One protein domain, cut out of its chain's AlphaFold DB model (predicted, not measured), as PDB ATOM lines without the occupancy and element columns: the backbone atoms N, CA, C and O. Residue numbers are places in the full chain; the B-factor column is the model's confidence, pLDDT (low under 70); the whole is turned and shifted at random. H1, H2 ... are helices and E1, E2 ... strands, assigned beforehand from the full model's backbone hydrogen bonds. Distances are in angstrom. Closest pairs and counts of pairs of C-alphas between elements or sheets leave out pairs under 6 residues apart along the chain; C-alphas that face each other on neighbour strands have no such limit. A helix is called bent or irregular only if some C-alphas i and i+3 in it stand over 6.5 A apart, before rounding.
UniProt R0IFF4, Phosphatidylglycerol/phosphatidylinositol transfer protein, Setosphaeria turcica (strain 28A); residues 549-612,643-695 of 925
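AT A GLANCE: This is residues 549 to 612 and 643 to 695 of the 925 residues of the protein "Phosphatidylglycerol/phosphatidylinositol transfer protein" of Setosphaeria turcica (strain 28A) (UniProt R0IFF4). A long helix, H3, passes over one face of a small, strongly twisted three-stranded sheet; its residues 645 to 668 stick out beyond the sheet as a bare arm. A loose loop with two short helices, H1 and H2, hangs off the sheet away from H3. The printed part has 117 residues in the order E1 E2 H1 H2 E3 H3, class mixed, with an antiparallel sheet of order E1 - E3 - E2. It is only just extended, close to loose, with a radius of gyration of the C-alphas of 20.5 A and spans of 77 by 36 by 23 A.

IN THESE COORDINATES: E1, residues 549 to 553, begins with C-alpha 549 at (-44.557, -6.778, 22.480). E2 is residues 567 to 571, H1 581 to 589 and H2 593 to 596. E3, residues 604 to 611, is 22.3 A long. H3, residues 645 to 695, is 74.6 A long and ends with C-alpha 695 at (-31.999, -32.984, 31.614). It has a kink of 33 degrees near residue 689 and is only just irregular: C-alphas 691 and 694 are 6.9 A apart.

HOW THE PARTS SIT: E3 is the inner strand. N 551 and O 608 of E1 and E3 are 2.9 A apart; N 568 and O 607 of E2 and E3, 2.8 A. H3 is on the sheet, making two layers, helix on one face, at a height of 6.0 A, over E1 and E3, slantwise to the strands at 36 degrees to E3 on the local plane. The closest C-alphas of E3 and H3 are those of Trp 611 and Gln 673, 5.8 A. H2 only grazes the sheet; H1 is not on it. In H1 every O i to N i+4 pair is within hydrogen-bond range, in H3 44 of 47; H2 is too short for one.

THE WHOLE: Residues 613 to 642 are not printed; C-alphas 612 and 643 are 46.1 A apart across this cut. The link E1 to E2 is long. Confidence is under 70 at residues 574 to 597 and 643 to 644.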
ATOM      1  N   ARG A 549     -45.040  -5.970  21.346       85.06
ATOM      2  CA  ARG A 549     -44.557  -6.778  22.480       85.06
ATOM      3  C   ARG A 549     -43.069  -7.102  22.294       85.06
ATOM      4  O   ARG A 549     -42.641  -7.472  21.204       85.06
ATOM      5  N   TYR A 550     -42.280  -6.943  23.356       86.50
ATOM      6  CA  TYR A 550     -40.823  -7.127  23.338       86.50
ATOM      7  C   TYR A 550     -40.439  -8.456  23.999       86.50
ATOM      8  O   TYR A 550     -40.704  -8.656  25.183       86.50
ATOM      9  N   TYR A 551     -39.789  -9.347  23.249       89.00
ATOM     10  CA  TYR A 551     -39.369 -10.674  23.718       89.00
ATOM     11  C   TYR A 551     -37.843 -10.778  23.767       89.00
ATOM     12  O   TYR A 551     -37.173 -10.439  22.792       89.00
ATOM     13  N   ARG A 552     -37.282 -11.262  24.883       88.38
ATOM     14  CA  ARG A 552     -35.828 -11.414  25.095       88.38
ATOM     15  C   ARG A 552     -35.395 -12.871  24.921       88.38
ATOM     16  O   ARG A 552     -35.965 -13.761  25.542       88.38
ATOM     17  N   LEU A 553     -34.390 -13.107  24.079       88.62
ATOM     18  CA  LEU A 553     -33.943 -14.439  23.658       88.62
ATOM     19  C   LEU A 553     -32.696 -14.888  24.444       88.62
ATOM     20  O   LEU A 553     -31.578 -14.831  23.934       88.62
ATOM     21  N   PHE A 554     -32.875 -15.334  25.691       86.00
ATOM     22  CA  PHE A 554     -31.763 -15.658  26.606       86.00
ATOM     23  C   PHE A 554     -30.894 -16.853  26.181       86.00
ATOM     24  O   PHE A 554     -29.727 -16.926  26.559       86.00
ATOM     25  N   GLU A 555     -31.430 -17.786  25.394       84.56
ATOM     26  CA  GLU A 555     -30.682 -18.957  24.900       84.56
ATOM     27  C   GLU A 555     -30.023 -18.710  23.521       84.56
ATOM     28  O   GLU A 555     -29.354 -19.583  22.972       84.56
ATOM     29  N   GLN A 556     -30.217 -17.529  22.918       85.69
ATOM     30  CA  GLN A 556     -29.643 -17.193  21.611       85.69
ATOM     31  C   GLN A 556     -28.237 -16.601  21.771       85.69
ATOM     32  O   GLN A 556     -28.056 -15.579  22.431       85.69
ATOM     33  N   LYS A 557     -27.240 -17.204  21.109       83.38
ATOM     34  CA  LYS A 557     -25.855 -16.701  21.112       83.38
ATOM     35  C   LYS A 557     -25.778 -15.280  20.558       83.38
ATOM     36  O   LYS A 557     -26.302 -15.005  19.477       83.38
ATOM     37  N   VAL A 558     -25.078 -14.395  21.268       83.62
ATOM     38  CA  VAL A 558     -25.057 -12.954  20.962       83.62
ATOM     39  C   VAL A 558     -24.423 -12.668  19.595       83.62
ATOM     40  O   VAL A 558     -24.914 -11.804  18.869       83.62
ATOM     41  N   ASP A 559     -23.420 -13.450  19.193       80.88
ATOM     42  CA  ASP A 559     -22.754 -13.338  17.886       80.88
ATOM     43  C   ASP A 559     -23.662 -13.680  16.691       80.88
ATOM     44  O   ASP A 559     -23.445 -13.202  15.577       80.88
ATOM     45  N   VAL A 560     -24.687 -14.517  16.896       85.62
ATOM     46  CA  VAL A 560     -25.556 -15.009  15.820       85.62
ATOM     47  C   VAL A 560     -26.806 -14.142  15.740       85.62
ATOM     48  O   VAL A 560     -27.842 -14.447  16.335       85.62
ATOM     49  N   ALA A 561     -26.706 -13.056  14.972       83.94
ATOM     50  CA  ALA A 561     -27.835 -12.177  14.699       83.94
ATOM     51  C   ALA A 561     -29.026 -12.962  14.098       83.94
ATOM     52  O   ALA A 561     -28.853 -13.676  13.101       83.94
ATOM     53  N   PRO A 562     -30.238 -12.858  14.675       86.19
ATOM     54  CA  PRO A 562     -31.424 -13.503  14.127       86.19
ATOM     55  C   PRO A 562     -31.818 -12.885  12.778       86.19
ATOM     56  O   PRO A 562     -31.543 -11.723  12.488       86.19
ATOM     57  N   ARG A 563     -32.496 -13.668  11.931       82.81
ATOM     58  CA  ARG A 563     -32.823 -13.293  10.542       82.81
ATOM     59  C   ARG A 563     -34.056 -12.379  10.413       82.81
ATOM     60  O   ARG A 563     -34.836 -12.554   9.478       82.81
ATOM     61  N   THR A 564     -34.257 -11.427  11.329       86.94
ATOM     62  CA  THR A 564     -35.384 -10.476  11.267       86.94
ATOM     63  C   THR A 564     -34.966  -9.030  11.582       86.94
ATOM     64  O   THR A 564     -34.136  -8.807  12.462       86.94
ATOM     65  N   PRO A 565     -35.523  -8.020  10.878       84.44
ATOM     66  CA  PRO A 565     -35.205  -6.605  11.110       84.44
ATOM     67  C   PRO A 565     -35.768  -6.051  12.431       84.44
ATOM     68  O   PRO A 565     -35.328  -4.996  12.880       84.44
ATOM     69  N   SER A 566     -36.719  -6.748  13.061       85.19
ATOM     70  CA  SER A 566     -37.318  -6.378  14.353       85.19
ATOM     71  C   SER A 566     -36.411  -6.648  15.562       85.19
ATOM     72  O   SER A 566     -36.785  -6.314  16.689       85.19
ATOM     73  N   ALA A 567     -35.257  -7.291  15.356       87.38
ATOM     74  CA  ALA A 567     -34.350  -7.710  16.415       87.38
ATOM     75  C   ALA A 567     -33.261  -6.667  16.717       87.38
ATOM     76  O   ALA A 567     -32.578  -6.164  15.825       87.38
ATOM     77  N   LYS A 568     -33.049  -6.385  18.004       86.50
ATOM     78  CA  LYS A 568     -32.073  -5.415  18.510       86.50
ATOM     79  C   LYS A 568     -31.251  -6.028  19.648       86.50
ATOM     80  O   LYS A 568     -31.786  -6.759  20.474       86.50
ATOM     81  N   ARG A 569     -29.959  -5.692  19.738       84.25
ATOM     82  CA  ARG A 569     -29.141  -6.000  20.928       84.25
ATOM     83  C   ARG A 569     -29.500  -5.038  22.064       84.25
ATOM     84  O   ARG A 569     -29.464  -3.820  21.873       84.25
ATOM     85  N   VAL A 570     -29.861  -5.583  23.221       83.50
ATOM     86  CA  VAL A 570     -30.336  -4.850  24.402       83.50
ATOM     87  C   VAL A 570     -29.677  -5.440  25.650       83.50
ATOM     88  O   VAL A 570     -29.537  -6.653  25.770       83.50
ATOM     89  N   ARG A 571     -29.249  -4.591  26.591       82.31
ATOM     90  CA  ARG A 571     -28.605  -5.054  27.832       82.31
ATOM     91  C   ARG A 571     -29.625  -5.683  28.777       82.31
ATOM     92  O   ARG A 571     -30.694  -5.101  28.969       82.31
ATOM     93  N   VAL A 572     -29.283  -6.808  29.404       78.44
ATOM     94  CA  VAL A 572     -30.183  -7.538  30.321       78.44
ATOM     95  C   VAL A 572     -30.688  -6.634  31.450       78.44
ATOM     96  O   VAL A 572     -31.893  -6.569  31.678       78.44
ATOM     97  N   ASP A 573     -29.792  -5.846  32.056       70.00
ATOM     98  CA  ASP A 573     -30.098  -4.930  33.171       70.00
ATOM     99  C   ASP A 573     -30.971  -3.723  32.772       70.00
ATOM    100  O   ASP A 573     -31.328  -2.898  33.613       70.00
ATOM    101  N   SER A 574     -31.290  -3.553  31.482       67.81
ATOM    102  CA  SER A 574     -32.216  -2.503  31.060       67.81
ATOM    103  C   SER A 574     -33.655  -2.932  31.335       67.81
ATOM    104  O   SER A 574     -34.082  -4.011  30.913       67.81
ATOM    105  N   SER A 575     -34.413  -2.075  32.024       61.59
ATOM    106  CA  SER A 575     -35.842  -2.280  32.275       61.59
ATOM    107  C   SER A 575     -36.570  -2.628  30.968       61.59
ATOM    108  O   SER A 575     -36.257  -2.017  29.941       61.59
ATOM    109  N   PRO A 576     -37.517  -3.588  30.970       56.28
ATOM    110  CA  PRO A 576     -38.265  -3.936  29.768       56.28
ATOM    111  C   PRO A 576     -38.944  -2.680  29.213       56.28
ATOM    112  O   PRO A 576     -39.584  -1.929  29.954       56.28
ATOM    113  N   ALA A 577     -38.750  -2.422  27.921       51.03
ATOM    114  CA  ALA A 577     -39.179  -1.181  27.293       51.03
ATOM    115  C   ALA A 577     -40.707  -1.157  27.125       51.03
ATOM    116  O   ALA A 577     -41.247  -1.563  26.098       51.03
ATOM    117  N   SER A 578     -41.417  -0.628  28.124       47.81
ATOM    118  CA  SER A 578     -42.765  -0.111  27.897       47.81
ATOM    119  C   SER A 578     -42.681   0.985  26.830       47.81
ATOM    120  O   SER A 578     -41.818   1.868  26.889       47.81
ATOM    121  N   ALA A 579     -43.542   0.901  25.812       47.75
ATOM    122  CA  ALA A 579     -43.449   1.682  24.578       47.75
ATOM    123  C   ALA A 579     -43.886   3.154  24.751       47.75
ATOM    124  O   ALA A 579     -44.768   3.652  24.058       47.75
ATOM    125  N   SER A 580     -43.263   3.873  25.688       50.12
ATOM    126  CA  SER A 580     -43.476   5.305  25.880       50.12
ATOM    127  C   SER A 580     -42.977   6.084  24.652       50.12
ATOM    128  O   SER A 580     -41.793   5.966  24.307       50.12
ATOM    129  N   PRO A 581     -43.803   6.949  24.027       47.88
ATOM    130  CA  PRO A 581     -43.377   7.779  22.897       47.88
ATOM    131  C   PRO A 581     -42.132   8.631  23.196       47.88
ATOM    132  O   PRO A 581     -41.274   8.809  22.331       47.88
ATOM    133  N   MET A 582     -41.956   9.075  24.447       54.78
ATOM    134  CA  MET A 582     -40.752   9.804  24.861       54.78
ATOM    135  C   MET A 582     -39.480   8.944  24.826       54.78
ATOM    136  O   MET A 582     -38.404   9.479  24.562       54.78
ATOM    137  N   GLN A 583     -39.561   7.624  25.042       61.53
ATOM    138  CA  GLN A 583     -38.397   6.751  24.855       61.53
ATOM    139  C   GLN A 583     -38.022   6.607  23.379       61.53
ATOM    140  O   GLN A 583     -36.832   6.566  23.076       61.53
ATOM    141  N   PHE A 584     -38.990   6.585  22.455       55.34
ATOM    142  CA  PHE A 584     -38.695   6.560  21.019       55.34
ATOM    143  C   PHE A 584     -37.900   7.805  20.598       55.34
ATOM    144  O   PHE A 584     -36.811   7.674  20.040       55.34
ATOM    145  N   VAL A 585     -38.360   9.002  20.984       57.81
ATOM    146  CA  VAL A 585     -37.633  10.265  20.744       57.81
ATOM    147  C   VAL A 585     -36.255  10.257  21.423       57.81
ATOM    148  O   VAL A 585     -35.248  10.585  20.795       57.81
ATOM    149  N   ARG A 586     -36.165   9.807  22.684       62.59
ATOM    150  CA  ARG A 586     -34.889   9.720  23.418       62.59
ATOM    151  C   ARG A 586     -33.896   8.747  22.773       62.59
ATOM    152  O   ARG A 586     -32.696   9.001  22.838       62.59
ATOM    153  N   ASN A 587     -34.378   7.675  22.145       61.16
ATOM    154  CA  ASN A 587     -33.574   6.701  21.400       61.16
ATOM    155  C   ASN A 587     -33.188   7.192  19.995       61.16
ATOM    156  O   ASN A 587     -32.172   6.747  19.471       61.16
ATOM    157  N   LEU A 588     -33.949   8.118  19.404       59.00
ATOM    158  CA  LEU A 588     -33.579   8.798  18.158       59.00
ATOM    159  C   LEU A 588     -32.454   9.823  18.390       59.00
ATOM    160  O   LEU A 588     -31.527   9.930  17.593       59.00
ATOM    161  N   VAL A 589     -32.516  10.552  19.511       57.56
ATOM    162  CA  VAL A 589     -31.519  11.568  19.899       57.56
ATOM    163  C   VAL A 589     -30.253  10.936  20.498       57.56
ATOM    164  O   VAL A 589     -29.142  11.420  20.268       57.56
ATOM    165  N   LYS A 590     -30.372   9.825  21.240       53.97
ATOM    166  CA  LYS A 590     -29.210   9.055  21.702       53.97
ATOM    167  C   LYS A 590     -28.671   8.150  20.594       53.97
ATOM    168  O   LYS A 590     -29.105   7.012  20.447       53.97
ATOM    169  N   ASN A 591     -27.617   8.615  19.923       49.09
ATOM    170  CA  ASN A 591     -26.677   7.761  19.187       49.09
ATOM    171  C   ASN A 591     -25.972   6.787  20.158       49.09
ATOM    172  O   ASN A 591     -24.838   7.019  20.575       49.09
ATOM    173  N   ASP A 592     -26.662   5.724  20.576       53.16
ATOM    174  CA  ASP A 592     -26.181   4.834  21.631       53.16
ATOM    175  C   ASP A 592     -25.033   3.948  21.131       53.16
ATOM    176  O   ASP A 592     -25.230   2.992  20.371       53.16
ATOM    177  N   ALA A 593     -23.819   4.261  21.587       49.41
ATOM    178  CA  ALA A 593     -22.605   3.522  21.272       49.41
ATOM    179  C   ALA A 593     -22.678   2.040  21.684       49.41
ATOM    180  O   ALA A 593     -22.000   1.223  21.065       49.41
ATOM    181  N   ALA A 594     -23.545   1.660  22.636       52.84
ATOM    182  CA  ALA A 594     -23.785   0.258  22.978       52.84
ATOM    183  C   ALA A 594     -24.263  -0.571  21.769       52.84
ATOM    184  O   ALA A 594     -23.862  -1.719  21.608       52.84
ATOM    185  N   SER A 595     -25.027   0.025  20.844       53.75
ATOM    186  CA  SER A 595     -25.441  -0.652  19.601       53.75
ATOM    187  C   SER A 595     -24.267  -1.011  18.676       53.75
ATOM    188  O   SER A 595     -24.365  -1.961  17.898       53.75
ATOM    189  N   ARG A 596     -23.148  -0.279  18.790       60.59
ATOM    190  CA  ARG A 596     -21.907  -0.432  18.011       60.59
ATOM    191  C   ARG A 596     -20.785  -1.129  18.791       60.59
ATOM    192  O   ARG A 596     -19.724  -1.368  18.225       60.59
ATOM    193  N   ALA A 597     -21.003  -1.458  20.064       64.69
ATOM    194  CA  ALA A 597     -20.036  -2.178  20.884       64.69
ATOM    195  C   ALA A 597     -19.877  -3.639  20.421       64.69
ATOM    196  O   ALA A 597     -20.799  -4.237  19.850       64.69
ATOM    197  N   HIS A 598     -18.714  -4.231  20.703       70.62
ATOM    198  CA  HIS A 598     -18.524  -5.674  20.561       70.62
ATOM    199  C   HIS A 598     -19.509  -6.429  21.473       70.62
ATOM    200  O   HIS A 598     -19.771  -5.953  22.577       70.62
ATOM    201  N   PRO A 599     -20.089  -7.554  21.015       75.06
ATOM    202  CA  PRO A 599     -21.038  -8.330  21.809       75.06
ATOM    203  C   PRO A 599     -20.387  -8.854  23.094       75.06
ATOM    204  O   PRO A 599     -19.255  -9.336  23.064       75.06
ATOM    205  N   VAL A 600     -21.104  -8.780  24.218       77.19
ATOM    206  CA  VAL A 600     -20.665  -9.368  25.491       77.19
ATOM    207  C   VAL A 600     -21.690 -10.392  25.970       77.19
ATOM    208  O   VAL A 600     -22.764 -10.028  26.449       77.19
ATOM    209  N   GLU A 601     -21.324 -11.675  25.894       73.50
ATOM    210  CA  GLU A 601     -22.226 -12.816  26.126       73.50
ATOM    211  C   GLU A 601     -22.895 -12.881  27.509       73.50
ATOM    212  O   GLU A 601     -23.879 -13.593  27.650       73.50
ATOM    213  N   GLY A 602     -22.384 -12.161  28.515       75.75
ATOM    214  CA  GLY A 602     -22.974 -12.066  29.859       75.75
ATOM    215  C   GLY A 602     -23.623 -10.716  30.183       75.75
ATOM    216  O   GLY A 602     -23.788 -10.392  31.354       75.75
ATOM    217  N   ARG A 603     -23.906  -9.867  29.179       78.81
ATOM    218  CA  ARG A 603     -24.570  -8.557  29.373       78.81
ATOM    219  C   ARG A 603     -25.565  -8.173  28.280       78.81
ATOM    220  O   ARG A 603     -26.533  -7.478  28.591       78.81
ATOM    221  N   ASP A 604     -25.350  -8.597  27.037       84.25
ATOM    222  CA  ASP A 604     -26.199  -8.248  25.892       84.25
ATOM    223  C   ASP A 604     -27.080  -9.433  25.470       84.25
ATOM    224  O   ASP A 604     -26.573 -10.516  25.210       84.25
ATOM    225  N   VAL A 605     -28.386  -9.214  25.321       87.94
ATOM    226  CA  VAL A 605     -29.357 -10.200  24.813       87.94
ATOM    227  C   VAL A 605     -30.055  -9.651  23.565       87.94
ATOM    228  O   VAL A 605     -30.186  -8.438  23.376       87.94
ATOM    229  N   TRP A 606     -30.505 -10.543  22.684       88.25
ATOM    230  CA  TRP A 606     -31.357 -10.178  21.553       88.25
ATOM    231  C   TRP A 606     -32.802  -9.957  22.016       88.25
ATOM    232  O   TRP A 606     -33.439 -10.869  22.542       88.25
ATOM    233  N   GLU A 607     -33.319  -8.751  21.798       88.50
ATOM    234  CA  GLU A 607     -34.710  -8.366  22.038       88.50
ATOM    235  C   GLU A 607     -35.430  -8.200  20.690       88.50
ATOM    236  O   GLU A 607     -34.939  -7.500  19.802       88.50
ATOM    237  N   VAL A 608     -36.578  -8.859  20.520       90.50
ATOM    238  CA  VAL A 608     -37.392  -8.837  19.293       90.50
ATOM    239  C   VAL A 608     -38.689  -8.085  19.567       90.50
ATOM    240  O   VAL A 608     -39.447  -8.463  20.460       90.50
ATOM    241  N   ALA A 609     -38.946  -7.028  18.795       89.12
ATOM    242  CA  ALA A 609     -40.163  -6.226  18.890       89.12
ATOM    243  C   ALA A 609     -41.247  -6.752  17.931       89.12
ATOM    244  O   ALA A 609     -41.314  -6.341  16.773       89.12
ATOM    245  N   VAL A 610     -42.097  -7.657  18.417       91.56
ATOM    246  CA  VAL A 610     -43.231  -8.222  17.670       91.56
ATOM    247  C   VAL A 610     -44.338  -7.176  17.546       91.56
ATOM    248  O   VAL A 610     -44.709  -6.544  18.536       91.56
ATOM    249  N   TRP A 611     -44.887  -6.998  16.344       91.69
ATOM    250  CA  TRP A 611     -46.122  -6.234  16.143       91.69
ATOM    251  C   TRP A 611     -47.322  -7.062  16.603       91.69
ATOM    252  O   TRP A 611     -47.461  -8.209  16.181       91.69
ATOM    253  N   ASP A 612     -48.154  -6.505  17.483       88.19
ATOM    254  CA  ASP A 612     -49.199  -7.276  18.165       88.19
ATOM    255  C   ASP A 612     -50.425  -6.395  18.490       88.19
ATOM    256  O   ASP A 612     -50.566  -5.901  19.616       88.19
ATOM    257  N   PRO A 643     -68.554  21.878 -10.523       65.25
ATOM    258  CA  PRO A 643     -67.845  23.025 -11.094       65.25
ATOM    259  C   PRO A 643     -66.418  22.697 -11.576       65.25
ATOM    260  O   PRO A 643     -65.801  23.518 -12.250       65.25
ATOM    261  N   SER A 644     -65.844  21.533 -11.230       62.06
ATOM    262  CA  SER A 644     -64.479  21.165 -11.655       62.06
ATOM    263  C   SER A 644     -64.219  19.640 -11.704       62.06
ATOM    264  O   SER A 644     -64.004  19.003 -10.670       62.06
ATOM    265  N   PRO A 645     -64.160  19.010 -12.898       71.19
ATOM    266  CA  PRO A 645     -63.915  17.565 -13.012       71.19
ATOM    267  C   PRO A 645     -62.482  17.162 -12.624       71.19
ATOM    268  O   PRO A 645     -62.250  16.040 -12.174       71.19
ATOM    269  N   SER A 646     -61.517  18.080 -12.748       78.62
ATOM    270  CA  SER A 646     -60.119  17.873 -12.351       78.62
ATOM    271  C   SER A 646     -59.976  17.531 -10.867       78.62
ATOM    272  O   SER A 646     -59.200  16.637 -10.528       78.62
ATOM    273  N   VAL A 647     -60.761  18.169  -9.989       77.31
ATOM    274  CA  VAL A 647     -60.723  17.908  -8.542       77.31
ATOM    275  C   VAL A 647     -61.098  16.453  -8.263       77.31
ATOM    276  O   VAL A 647     -60.307  15.747  -7.641       77.31
ATOM    277  N   ARG A 648     -62.211  15.952  -8.821       74.38
ATOM    278  CA  ARG A 648     -62.629  14.543  -8.667       74.38
ATOM    279  C   ARG A 648     -61.606  13.538  -9.202       74.38
ATOM    280  O   ARG A 648     -61.403  12.492  -8.586       74.38
ATOM    281  N   VAL A 649     -60.931  13.837 -10.313       79.00
ATOM    282  CA  VAL A 649     -59.847  12.977 -10.825       79.00
ATOM    283  C   VAL A 649     -58.651  12.976  -9.862       79.00
ATOM    284  O   VAL A 649     -58.125  11.914  -9.540       79.00
ATOM    285  N   THR A 650     -58.249  14.132  -9.327       80.44
ATOM    286  CA  THR A 650     -57.135  14.189  -8.362       80.44
ATOM    287  C   THR A 650     -57.460  13.542  -7.013       80.44
ATOM    288  O   THR A 650     -56.608  12.838  -6.472       80.44
ATOM    289  N   THR A 651     -58.681  13.695  -6.483       78.31
ATOM    290  CA  THR A 651     -59.074  13.048  -5.221       78.31
ATOM    291  C   THR A 651     -59.178  11.534  -5.380       78.31
ATOM    292  O   THR A 651     -58.629  10.809  -4.558       78.31
ATOM    293  N   THR A 652     -59.788  11.023  -6.456       80.56
ATOM    294  CA  THR A 652     -59.860   9.567  -6.707       80.56
ATOM    295  C   THR A 652     -58.485   8.922  -6.895       80.56
ATOM    296  O   THR A 652     -58.241   7.851  -6.336       80.56
ATOM    297  N   ILE A 653     -57.545   9.590  -7.577       85.31
ATOM    298  CA  ILE A 653     -56.144   9.142  -7.661       85.31
ATOM    299  C   ILE A 653     -55.485   9.124  -6.270       85.31
ATOM    300  O   ILE A 653     -54.812   8.152  -5.926       85.31
ATOM    301  N   LEU A 654     -55.709  10.154  -5.446       84.12
ATOM    302  CA  LEU A 654     -55.194  10.219  -4.074       84.12
ATOM    303  C   LEU A 654     -55.759   9.088  -3.193       84.12
ATOM    304  O   LEU A 654     -54.993   8.433  -2.485       84.12
ATOM    305  N   PHE A 655     -57.057   8.779  -3.285       83.94
ATOM    306  CA  PHE A 655     -57.660   7.637  -2.585       83.94
ATOM    307  C   PHE A 655     -57.059   6.302  -3.024       83.94
ATOM    308  O   PHE A 655     -56.693   5.493  -2.170       83.94
ATOM    309  N   GLY A 656     -56.884   6.087  -4.331       82.56
ATOM    310  CA  GLY A 656     -56.221   4.889  -4.851       82.56
ATOM    311  C   GLY A 656     -54.779   4.745  -4.349       82.56
ATOM    312  O   GLY A 656     -54.361   3.647  -3.963       82.56
ATOM    313  N   ALA A 657     -54.031   5.851  -4.276       87.75
ATOM    314  CA  ALA A 657     -52.668   5.861  -3.752       87.75
ATOM    315  C   ALA A 657     -52.616   5.526  -2.249       87.75
ATOM    316  O   ALA A 657     -51.804   4.694  -1.837       87.75
ATOM    317  N   VAL A 658     -53.497   6.113  -1.429       87.44
ATOM    318  CA  VAL A 658     -53.510   5.865   0.024       87.44
ATOM    319  C   VAL A 658     -54.051   4.469   0.364       87.44
ATOM    320  O   VAL A 658     -53.469   3.820   1.230       87.44
ATOM    321  N   LEU A 659     -55.053   3.941  -0.358       87.00
ATOM    322  CA  LEU A 659     -55.441   2.519  -0.276       87.00
ATOM    323  C   LEU A 659     -54.244   1.603  -0.553       87.00
ATOM    324  O   LEU A 659     -53.946   0.707   0.239       87.00
ATOM    325  N   SER A 660     -53.537   1.839  -1.662       91.00
ATOM    326  CA  SER A 660     -52.384   1.022  -2.059       91.00
ATOM    327  C   SER A 660     -51.291   1.035  -0.988       91.00
ATOM    328  O   SER A 660     -50.744  -0.015  -0.649       91.00
ATOM    329  N   LEU A 661     -51.021   2.205  -0.402       90.25
ATOM    330  CA  LEU A 661     -50.068   2.366   0.692       90.25
ATOM    331  C   LEU A 661     -50.541   1.656   1.974       90.25
ATOM    332  O   LEU A 661     -49.753   0.935   2.583       90.25
ATOM    333  N   GLN A 662     -51.817   1.795   2.356       89.94
ATOM    334  CA  GLN A 662     -52.409   1.158   3.541       89.94
ATOM    335  C   GLN A 662     -52.317  -0.375   3.461       89.94
ATOM    336  O   GLN A 662     -51.832  -1.016   4.396       89.94
ATOM    337  N   LEU A 663     -52.739  -0.966   2.337       90.06
ATOM    338  CA  LEU A 663     -52.706  -2.417   2.125       90.06
ATOM    339  C   LEU A 663     -51.268  -2.949   2.037       90.06
ATOM    340  O   LEU A 663     -50.971  -4.012   2.587       90.06
ATOM    341  N   TRP A 664     -50.355  -2.213   1.393       93.94
ATOM    342  CA  TRP A 664     -48.930  -2.558   1.364       93.94
ATOM    343  C   TRP A 664     -48.318  -2.558   2.771       93.94
ATOM    344  O   TRP A 664     -47.613  -3.504   3.135       93.94
ATOM    345  N   TRP A 665     -48.642  -1.552   3.590       91.12
ATOM    346  CA  TRP A 665     -48.140  -1.457   4.959       91.12
ATOM    347  C   TRP A 665     -48.677  -2.600   5.826       91.12
ATOM    348  O   TRP A 665     -47.873  -3.310   6.429       91.12
ATOM    349  N   LEU A 666     -49.993  -2.856   5.821       91.44
ATOM    350  CA  LEU A 666     -50.603  -4.009   6.499       91.44
ATOM    351  C   LEU A 666     -49.930  -5.334   6.104       91.44
ATOM    352  O   LEU A 666     -49.488  -6.091   6.970       91.44
ATOM    353  N   ARG A 667     -49.783  -5.590   4.795       94.44
ATOM    354  CA  ARG A 667     -49.114  -6.790   4.264       94.44
ATOM    355  C   ARG A 667     -47.675  -6.919   4.772       94.44
ATOM    356  O   ARG A 667     -47.244  -8.027   5.094       94.44
ATOM    357  N   SER A 668     -46.928  -5.814   4.831       92.69
ATOM    358  CA  SER A 668     -45.553  -5.800   5.344       92.69
ATOM    359  C   SER A 668     -45.498  -6.163   6.832       92.69
ATOM    360  O   SER A 668     -44.707  -7.027   7.214       92.69
ATOM    361  N   SER A 669     -46.398  -5.598   7.644       91.88
ATOM    362  CA  SER A 669     -46.482  -5.830   9.089       91.88
ATOM    363  C   SER A 669     -46.859  -7.276   9.419       91.88
ATOM    364  O   SER A 669     -46.146  -7.918  10.185       91.88
ATOM    365  N   PHE A 670     -47.883  -7.842   8.769       93.44
ATOM    366  CA  PHE A 670     -48.228  -9.265   8.903       93.44
ATOM    367  C   PHE A 670     -47.097 -10.189   8.422       93.44
ATOM    368  O   PHE A 670     -46.731 -11.144   9.108       93.44
ATOM    369  N   SER A 671     -46.471  -9.889   7.276       93.69
ATOM    370  CA  SER A 671     -45.325 -10.666   6.776       93.69
ATOM    371  C   SER A 671     -44.121 -10.620   7.724       93.69
ATOM    372  O   SER A 671     -43.306 -11.544   7.721       93.69
ATOM    373  N   GLN A 672     -43.977  -9.558   8.518       91.94
ATOM    374  CA  GLN A 672     -42.930  -9.440   9.525       91.94
ATOM    375  C   GLN A 672     -43.310 -10.154  10.831       91.94
ATOM    376  O   GLN A 672     -42.526 -10.966  11.318       91.94
ATOM    377  N   GLN A 673     -44.538  -9.963  11.320       92.44
ATOM    378  CA  GLN A 673     -45.095 -10.644  12.494       92.44
ATOM    379  C   GLN A 673     -44.992 -12.173  12.378       92.44
ATOM    380  O   GLN A 673     -44.540 -12.827  13.311       92.44
ATOM    381  N   ILE A 674     -45.314 -12.750  11.212       94.00
ATOM    382  CA  ILE A 674     -45.181 -14.198  10.964       94.00
ATOM    383  C   ILE A 674     -43.722 -14.669  11.120       94.00
ATOM    384  O   ILE A 674     -43.481 -15.736  11.685       94.00
ATOM    385  N   LYS A 675     -42.735 -13.881  10.670       93.75
ATOM    386  CA  LYS A 675     -41.303 -14.222  10.792       93.75
ATOM    387  C   LYS A 675     -40.815 -14.121  12.235       93.75
ATOM    388  O   LYS A 675     -40.090 -15.004  12.683       93.75
ATOM    389  N   ASP A 676     -41.212 -13.071  12.954       94.00
ATOM    390  CA  ASP A 676     -40.825 -12.882  14.355       94.00
ATOM    391  C   ASP A 676     -41.491 -13.931  15.266       94.00
ATOM    392  O   ASP A 676     -40.816 -14.537  16.097       94.00
ATOM    393  N   ASN A 677     -42.764 -14.267  15.030       93.06
ATOM    394  CA  ASN A 677     -43.450 -15.359  15.727       93.06
ATOM    395  C   ASN A 677     -42.827 -16.734  15.414       93.06
ATOM    396  O   ASN A 677     -42.699 -17.560  16.315       93.06
ATOM    397  N   ALA A 678     -42.387 -16.982  14.174       93.06
ATOM    398  CA  ALA A 678     -41.676 -18.212  13.802       93.06
ATOM    399  C   ALA A 678     -40.249 -18.302  14.388       93.06
ATOM    400  O   ALA A 678     -39.736 -19.398  14.620       93.06
ATOM    401  N   LEU A 679     -39.603 -17.162  14.649       92.06
ATOM    402  CA  LEU A 679     -38.333 -17.099  15.375       92.06
ATOM    403  C   LEU A 679     -38.538 -17.412  16.864       92.06
ATOM    404  O   LEU A 679     -37.820 -18.242  17.422       92.06
ATOM    405  N   ILE A 680     -39.538 -16.786  17.491       92.69
ATOM    406  CA  ILE A 680     -39.876 -17.004  18.903       92.69
ATOM    407  C   ILE A 680     -40.339 -18.446  19.128       92.69
ATOM    408  O   ILE A 680     -39.882 -19.074  20.078       92.69
ATOM    409  N   SER A 681     -41.159 -19.018  18.240       92.81
ATOM    410  CA  SER A 681     -41.633 -20.403  18.371       92.81
ATOM    411  C   SER A 681     -40.496 -21.422  18.360       92.81
ATOM    412  O   SER A 681     -40.452 -22.324  19.198       92.81
ATOM    413  N   ARG A 682     -39.524 -21.224  17.465       91.69
ATOM    414  CA  ARG A 682     -38.290 -22.006  17.408       91.69
ATOM    415  C   ARG A 682     -37.455 -21.852  18.680       91.69
ATOM    416  O   ARG A 682     -36.959 -22.856  19.185       91.69
ATOM    417  N   GLN A 683     -37.285 -20.629  19.188       90.88
ATOM    418  CA  GLN A 683     -36.415 -20.388  20.340       90.88
ATOM    419  C   GLN A 683     -37.038 -20.858  21.660       90.88
ATOM    420  O   GLN A 683     -36.342 -21.472  22.460       90.88
ATOM    421  N   VAL A 684     -38.346 -20.659  21.846       92.06
ATOM    422  CA  VAL A 684     -39.118 -21.193  22.980       92.06
ATOM    423  C   VAL A 684     -39.019 -22.715  23.031       92.06
ATOM    424  O   VAL A 684     -38.781 -23.273  24.100       92.06
ATOM    425  N   LEU A 685     -39.146 -23.394  21.885       91.69
ATOM    426  CA  LEU A 685     -38.996 -24.846  21.841       91.69
ATOM    427  C   LEU A 685     -37.556 -25.286  22.149       91.69
ATOM    428  O   LEU A 685     -37.368 -26.206  22.933       91.69
ATOM    429  N   HIS A 686     -36.546 -24.606  21.598       90.75
ATOM    430  CA  HIS A 686     -35.137 -24.890  21.894       90.75
ATOM    431  C   HIS A 686     -34.803 -24.712  23.385       90.75
ATOM    432  O   HIS A 686     -34.113 -25.543  23.966       90.75
ATOM    433  N   GLU A 687     -35.308 -23.647  24.013       88.81
ATOM    434  CA  GLU A 687     -35.125 -23.363  25.439       88.81
ATOM    435  C   GLU A 687     -35.900 -24.347  26.332       88.81
ATOM    436  O   GLU A 687     -35.404 -24.755  27.383       88.81
ATOM    437  N   TYR A 688     -37.085 -24.796  25.903       87.88
ATOM    438  CA  TYR A 688     -37.813 -25.873  26.575       87.88
ATOM    439  C   TYR A 688     -37.055 -27.208  26.489       87.88
ATOM    440  O   TYR A 688     -36.876 -27.898  27.500       87.88
ATOM    441  N   ASP A 689     -36.559 -27.552  25.300       90.00
ATOM    442  CA  ASP A 689     -35.823 -28.790  25.075       90.00
ATOM    443  C   ASP A 689     -34.482 -28.784  25.839       90.00
ATOM    444  O   ASP A 689     -34.141 -29.782  26.476       90.00
ATOM    445  N   SER A 690     -33.756 -27.655  25.884       84.81
ATOM    446  CA  SER A 690     -32.493 -27.535  26.632       84.81
ATOM    447  C   SER A 690     -32.669 -27.521  28.155       84.81
ATOM    448  O   SER A 690     -31.884 -28.169  28.851       84.81
ATOM    449  N   LYS A 691     -33.699 -26.849  28.691       83.56
ATOM    450  CA  LYS A 691     -33.898 -26.719  30.149       83.56
ATOM    451  C   LYS A 691     -34.691 -27.860  30.782       83.56
ATOM    452  O   LYS A 691     -34.419 -28.199  31.932       83.56
ATOM    453  N   PHE A 692     -35.639 -28.468  30.065       83.31
ATOM    454  CA  PHE A 692     -36.550 -29.472  30.634       83.31
ATOM    455  C   PHE A 692     -36.446 -30.850  29.979       83.31
ATOM    456  O   PHE A 692     -36.545 -31.855  30.685       83.31
ATOM    457  N   VAL A 693     -36.243 -30.945  28.659       88.12
ATOM    458  CA  VAL A 693     -36.252 -32.250  27.971       88.12
ATOM    459  C   VAL A 693     -34.907 -32.957  28.089       88.12
ATOM    460  O   VAL A 693     -34.868 -34.053  28.648       88.12
ATOM    461  N   HIS A 694     -33.799 -32.345  27.658       84.38
ATOM    462  CA  HIS A 694     -32.477 -32.976  27.741       84.38
ATOM    463  C   HIS A 694     -32.107 -33.388  29.181       84.38
ATOM    464  O   HIS A 694     -31.768 -34.558  29.355       84.38
ATOM    465  N   PRO A 695     -32.283 -32.562  30.237       84.44
ATOM    466  CA  PRO A 695     -31.999 -32.984  31.614       84.44
ATOM    467  C   PRO A 695     -32.977 -34.040  32.158       84.44
ATOM    468  O   PRO A 695     -32.650 -34.766  33.097       84.44
TER     469      PRO A 695